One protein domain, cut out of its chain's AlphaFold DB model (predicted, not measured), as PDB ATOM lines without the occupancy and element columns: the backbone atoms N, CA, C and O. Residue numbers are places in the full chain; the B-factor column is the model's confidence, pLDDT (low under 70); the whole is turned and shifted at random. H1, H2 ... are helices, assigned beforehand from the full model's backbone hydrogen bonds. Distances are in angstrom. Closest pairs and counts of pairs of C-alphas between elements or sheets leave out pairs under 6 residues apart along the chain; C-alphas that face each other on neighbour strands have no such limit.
ATOM      1  N   LYS A   4     106.916 179.409 145.635       58.91
ATOM      2  CA  LYS A   4     107.432 179.014 146.957       58.91
ATOM      3  C   LYS A   4     106.907 177.657 147.450       58.91
ATOM      4  O   LYS A   4     107.533 177.040 148.304       58.91
ATOM      5  N   ARG A   5     105.767 177.177 146.932       59.12
ATOM      6  CA  ARG A   5     105.178 175.891 147.361       59.12
ATOM      7  C   ARG A   5     105.873 174.680 146.737       59.12
ATOM      8  O   ARG A   5     106.018 173.669 147.412       59.12
ATOM      9  N   LEU A   6     106.345 174.800 145.494       59.66
ATOM     10  CA  LEU A   6     107.053 173.719 144.797       59.66
ATOM     11  C   LEU A   6     108.456 173.499 145.380       59.66
ATOM     12  O   LEU A   6     108.829 172.361 145.651       59.66
ATOM     13  N   ALA A   7     109.191 174.575 145.681       60.44
ATOM     14  CA  ALA A   7     110.535 174.495 146.262       60.44
ATOM     15  C   ALA A   7     110.579 173.720 147.597       60.44
ATOM     16  O   ALA A   7     111.475 172.908 147.815       60.44
ATOM     17  N   ASN A   8     109.574 173.904 148.460       60.28
ATOM     18  CA  ASN A   8     109.500 173.213 149.752       60.28
ATOM     19  C   ASN A   8     109.199 171.712 149.641       60.28
ATOM     20  O   ASN A   8     109.535 170.960 150.552       60.28
ATOM     21  N   VAL A   9     108.565 171.263 148.556       60.84
ATOM     22  CA  VAL A   9     108.304 169.834 148.324       60.84
ATOM     23  C   VAL A   9     109.564 169.156 147.790       60.84
ATOM     24  O   VAL A   9     109.967 168.124 148.321       60.84
ATOM     25  N   PHE A  10     110.255 169.776 146.830       58.72
ATOM     26  CA  PHE A  10     111.521 169.250 146.308       58.72
ATOM     27  C   PHE A  10     112.630 169.199 147.369       58.72
ATOM     28  O   PHE A  10     113.329 168.193 147.449       58.72
ATOM     29  N   GLY A  11     112.734 170.208 148.245       57.78
ATOM     30  CA  GLY A  11     113.705 170.206 149.349       57.78
ATOM     31  C   GLY A  11     113.458 169.126 150.416       57.78
ATOM     32  O   GLY A  11     114.383 168.715 151.111       57.78
ATOM     33  N   ARG A  12     112.218 168.633 150.548       57.88
ATOM     34  CA  ARG A  12     111.883 167.503 151.437       57.88
ATOM     35  C   ARG A  12     112.176 166.155 150.786       57.88
ATOM     36  O   ARG A  12     112.620 165.238 151.467       57.88
ATOM     37  N   ILE A  13     111.973 166.046 149.473       56.72
ATOM     38  CA  ILE A  13     112.276 164.828 148.711       56.72
ATOM     39  C   ILE A  13     113.795 164.637 148.571       56.72
ATOM     40  O   ILE A  13     114.272 163.510 148.667       56.72
ATOM     41  N   SER A  14     114.582 165.714 148.460       55.44
ATOM     42  CA  SER A  14     116.050 165.619 148.451       55.44
ATOM     43  C   SER A  14     116.646 165.091 149.762       55.44
ATOM     44  O   SER A  14     117.731 164.522 149.736       55.44
ATOM     45  N   GLY A  15     115.949 165.236 150.896       54.59
ATOM     46  CA  GLY A  15     116.371 164.652 152.176       54.59
ATOM     47  C   GLY A  15     116.166 163.134 152.260       54.59
ATOM     48  O   GLY A  15     116.869 162.467 153.005       54.59
ATOM     49  N   ILE A  16     115.242 162.581 151.467       59.09
ATOM     50  CA  ILE A  16     114.960 161.135 151.399       59.09
ATOM     51  C   ILE A  16     115.948 160.421 150.458       59.09
ATOM     52  O   ILE A  16     116.163 159.221 150.575       59.09
ATOM     53  N   LEU A  17     116.579 161.164 149.542       60.56
ATOM     54  CA  LEU A  17     117.590 160.649 148.613       60.56
ATOM     55  C   LEU A  17     119.021 160.692 149.171       60.56
ATOM     56  O   LEU A  17     119.953 160.325 148.455       60.56
ATOM     57  N   GLN A  18     119.224 161.128 150.421       67.69
ATOM     58  CA  GLN A  18     120.501 160.896 151.087       67.69
ATOM     59  C   GLN A  18     120.628 159.390 151.308       67.69
ATOM     60  O   GLN A  18     119.890 158.803 152.097       67.69
ATOM     61  N   GLY A  19     121.527 158.766 150.544       74.00
ATOM     62  CA  GLY A  19     121.899 157.370 150.735       74.00
ATOM     63  C   GLY A  19     122.329 157.095 152.180       74.00
ATOM     64  O   GLY A  19     122.518 158.035 152.961       74.00
ATOM     65  N   PRO A  20     122.474 155.813 152.555       82.69
ATOM     66  CA  PRO A  20     122.901 155.457 153.903       82.69
ATOM     67  C   PRO A  20     124.176 156.221 154.268       82.69
ATOM     68  O   PRO A  20     125.011 156.451 153.406       82.69
ATOM     69  N   SER A  21     124.337 156.660 155.513       90.56
ATOM     70  CA  SER A  21     125.575 157.316 155.938       90.56
ATOM     71  C   SER A  21     126.706 156.293 156.085       90.56
ATOM     72  O   SER A  21     126.456 155.107 156.322       90.56
ATOM     73  N   ARG A  22     127.966 156.750 156.030       91.88
ATOM     74  CA  ARG A  22     129.140 155.895 156.290       91.88
ATOM     75  C   ARG A  22     128.981 155.112 157.594       91.88
ATOM     76  O   ARG A  22     129.192 153.905 157.633       91.88
ATOM     77  N   GLN A  23     128.528 155.799 158.640       92.31
ATOM     78  CA  GLN A  23     128.295 155.212 159.954       92.31
ATOM     79  C   GLN A  23     127.229 154.108 159.925       92.31
ATOM     80  O   GLN A  23     127.379 153.095 160.607       92.31
ATOM     81  N   GLN A  24     126.153 154.280 159.149       93.44
ATOM     82  CA  GLN A  24     125.108 153.260 159.018       93.44
ATOM     83  C   GLN A  24     125.657 151.988 158.368       93.44
ATOM     84  O   GLN A  24     125.382 150.895 158.857       93.44
ATOM     85  N   ILE A  25     126.487 152.129 157.335       95.00
ATOM     86  CA  ILE A  25     127.120 150.989 156.665       95.00
ATOM     87  C   ILE A  25     128.143 150.304 157.561       95.00
ATOM     88  O   ILE A  25     128.154 149.079 157.633       95.00
ATOM     89  N   GLU A  26     128.976 151.064 158.268       96.69
ATOM     90  CA  GLU A  26     129.924 150.509 159.240       96.69
ATOM     91  C   GLU A  26     129.196 149.717 160.329       96.69
ATOM     92  O   GLU A  26     129.564 148.581 160.629       96.69
ATOM     93  N   THR A  27     128.104 150.273 160.856       96.75
ATOM     94  CA  THR A  27     127.275 149.615 161.873       96.75
ATOM     95  C   THR A  27     126.641 148.335 161.333       96.75
ATOM     96  O   THR A  27     126.702 147.290 161.979       96.75
ATOM     97  N   GLU A  28     126.059 148.374 160.133       96.88
ATOM     98  CA  GLU A  28     125.498 147.184 159.493       96.88
ATOM     99  C   GLU A  28     126.578 146.126 159.228       96.88
ATOM    100  O   GLU A  28     126.358 144.927 159.427       96.88
ATOM    101  N   TYR A  29     127.769 146.562 158.818       97.56
ATOM    102  CA  TYR A  29     128.897 145.683 158.566       97.56
ATOM    103  C   TYR A  29     129.356 144.962 159.835       97.56
ATOM    104  O   TYR A  29     129.580 143.750 159.784       97.56
ATOM    105  N   LEU A  30     129.431 145.666 160.967       98.06
ATOM    106  CA  LEU A  30     129.730 145.082 162.276       98.06
ATOM    107  C   LEU A  30     128.615 144.137 162.744       98.06
ATOM    108  O   LEU A  30     128.911 143.020 163.152       98.06
ATOM    109  N   ASN A  31     127.340 144.510 162.589       97.94
ATOM    110  CA  ASN A  31     126.189 143.690 163.002       97.94
ATOM    111  C   ASN A  31     126.100 142.334 162.287       97.94
ATOM    112  O   ASN A  31     125.496 141.394 162.796       97.94
ATOM    113  N   ARG A  32     126.710 142.212 161.106       97.06
ATOM    114  CA  ARG A  32     126.817 140.942 160.376       97.06
ATOM    115  C   ARG A  32     127.887 140.002 160.955       97.06
ATOM    116  O   ARG A  32     128.147 138.964 160.341       97.06
ATOM    117  N   SER A  33     128.548 140.355 162.062       97.00
ATOM    118  CA  SER A  33     129.534 139.498 162.723       97.00
ATOM    119  C   SER A  33     128.889 138.245 163.313       97.00
ATOM    120  O   SER A  33     127.875 138.343 163.999       97.00
ATOM    121  N   LEU A  34     129.505 137.079 163.105       97.00
ATOM    122  CA  LEU A  34     129.018 135.805 163.663       97.00
ATOM    123  C   LEU A  34     129.675 135.426 165.001       97.00
ATOM    124  O   LEU A  34     129.225 134.505 165.678       97.00
ATOM    125  N   SER A  35     130.764 136.099 165.370       97.69
ATOM    126  CA  SER A  35     131.519 135.865 166.602       97.69
ATOM    127  C   SER A  35     132.328 137.107 166.980       97.69
ATOM    128  O   SER A  35     132.499 138.013 166.162       97.69
ATOM    129  N   ILE A  36     132.883 137.128 168.196       97.25
ATOM    130  CA  ILE A  36     133.757 138.216 168.666       97.25
ATOM    131  C   ILE A  36     134.992 138.358 167.764       97.25
ATOM    132  O   ILE A  36     135.335 139.463 167.361       97.25
ATOM    133  N   HIS A  37     135.611 137.247 167.358       97.31
ATOM    134  CA  HIS A  37     136.761 137.285 166.448       97.31
ATOM    135  C   HIS A  37     136.411 137.867 165.070       97.31
ATOM    136  O   HIS A  37     137.225 138.571 164.469       97.31
ATOM    137  N   ASP A  38     135.205 137.591 164.559       97.88
ATOM    138  CA  ASP A  38     134.728 138.194 163.311       97.88
ATOM    139  C   ASP A  38     134.458 139.695 163.489       97.88
ATOM    140  O   ASP A  38     134.835 140.487 162.629       97.88
ATOM    141  N   LEU A  39     133.875 140.100 164.622       97.94
ATOM    142  CA  LEU A  39     133.653 141.506 164.960       97.94
ATOM    143  C   LEU A  39     134.974 142.289 165.011       97.94
ATOM    144  O   LEU A  39     135.099 143.322 164.359       97.94
ATOM    145  N   GLU A  40     135.986 141.766 165.708       98.06
ATOM    146  CA  GLU A  40     137.321 142.372 165.784       98.06
ATOM    147  C   GLU A  40     137.986 142.480 164.410       98.06
ATOM    148  O   GLU A  40     138.587 143.503 164.080       98.06
ATOM    149  N   ARG A  41     137.881 141.431 163.582       98.31
ATOM    150  CA  ARG A  41     138.388 141.468 162.205       98.31
ATOM    151  C   ARG A  41     137.703 142.573 161.404       98.31
ATOM    152  O   ARG A  41     138.394 143.359 160.766       98.31
ATOM    153  N   ARG A  42     136.372 142.653 161.460       98.25
ATOM    154  CA  ARG A  42     135.586 143.672 160.749       98.25
ATOM    155  C   ARG A  42     135.917 145.082 161.221       98.25
ATOM    156  O   ARG A  42     136.027 145.972 160.384       98.25
ATOM    157  N   GLN A  43     136.134 145.272 162.521       97.88
ATOM    158  CA  GLN A  43     136.576 146.552 163.067       97.88
ATOM    159  C   GLN A  43     137.945 146.950 162.503       97.88
ATOM    160  O   GLN A  43     138.085 148.051 161.982       97.88
ATOM    161  N   ARG A  44     138.923 146.032 162.484       98.19
ATOM    162  CA  ARG A  44     140.237 146.301 161.871       98.19
ATOM    163  C   ARG A  44     140.135 146.664 160.392       98.19
ATOM    164  O   ARG A  44     140.902 147.490 159.913       98.19
ATOM    165  N   GLU A  45     139.214 146.050 159.653       97.81
ATOM    166  CA  GLU A  45     138.979 146.395 158.249       97.81
ATOM    167  C   GLU A  45     138.393 147.808 158.085       97.81
ATOM    168  O   GLU A  45     138.795 148.532 157.173       97.81
ATOM    169  N   ILE A  46     137.481 148.224 158.973       97.44
ATOM    170  CA  ILE A  46     136.979 149.606 159.024       97.44
ATOM    171  C   ILE A  46     138.132 150.572 159.303       97.44
ATOM    172  O   ILE A  46     138.311 151.531 158.551       97.44
ATOM    173  N   ASP A  47     138.944 150.281 160.319       97.25
ATOM    174  CA  ASP A  47     140.088 151.107 160.716       97.25
ATOM    175  C   ASP A  47     141.144 151.194 159.596       97.25
ATOM    176  O   ASP A  47     141.766 152.237 159.401       97.25
ATOM    177  N   ALA A  48     141.297 150.129 158.800       97.56
ATOM    178  CA  ALA A  48     142.148 150.090 157.609       97.56
ATOM    179  C   ALA A  48     141.576 150.867 156.404       97.56
ATOM    180  O   ALA A  48     142.212 150.930 155.352       97.56
ATOM    181  N   GLY A  49     140.387 151.460 156.531       96.12
ATOM    182  CA  GLY A  49     139.796 152.316 155.505       96.12
ATOM    183  C   GLY A  49     138.916 151.587 154.490       96.12
ATOM    184  O   GLY A  49     138.733 152.097 153.382       96.12
TER     185      GLY A  49
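Overview. This is residues 4 to 49 of the 54 residues of the protein "DUF3563 domain-containing protein" of Oricola cellulosilytica (UniProt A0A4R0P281). A single helix, H1, sticks out as a long free arm, and at the other end of the rod the helices H2 and H3 fold back on each other as a small helical hairpin. Residues 4 to 25 stand free, of which 4 to 16 belong to H1 and 22 to 25 belong to H2, and this arm makes much of the length. The printed part has 46 residues with three named helices in the order H1, H2, H3 and no named strand; the class is all helix. It is extended, with a radius of gyration of the C-alphas of 17.3 A, and the C-alphas span 54 by 20 by 7 A.

Arrangement. The longest helix, H1, residues 4 to 16, touches no helix. It is apart from H2, residues 22 to 31, although a tight link of 5 residues joins the two. It is also apart from H3, residues 36 to 47. H2 and H3 touch, with 5 pairs of C-alphas within 8 A; the closest C-alphas are those of Leu 30 and Leu 39, 5.9 A apart. Their lines stand at a shallow tilt of 18 degrees and they run opposite ways, with 11.5 A from centre to centre. Joined by a tight link of 4 residues, H2 and H3 form a helical hairpin. In H2 and H3 every O i to N i+4 pair is within hydrogen-bond range; in H1 it is 4 of 9 such pairs, beside 5 of 10 O i to N i+3 pairs.

Along the chain. H1 has 13 residues, Lys 4 to Ile 16, and measures 19.9 A from first to last C-alpha; it begins with C-alpha 4 at (107.432, 179.014, 146.957). H3 has 12 residues, Ile 36 to Asp 47, and measures 16.4 A; its last C-alpha, 47, is at (140.088, 151.107, 160.716). H2 has 10 residues, Arg 22 to Asn 31, and measures 14.2 A, with C-alpha 22 at (129.140, 155.895, 156.290).

Size, cuts and confidence. The two C-alphas farthest apart are those of Lys 4 and His 37, 54.6 A. The C-alphas of the first and last printed residues, Lys 4 and Gly 49, are 42.8 A apart. The printed part has no cut, and both links between helices are tight. The mean pLDDT of the printed part is 83.6; residues 4 to 18 are under 70, and the mean is 58 in H1, 96 in H2 and 98 in H3.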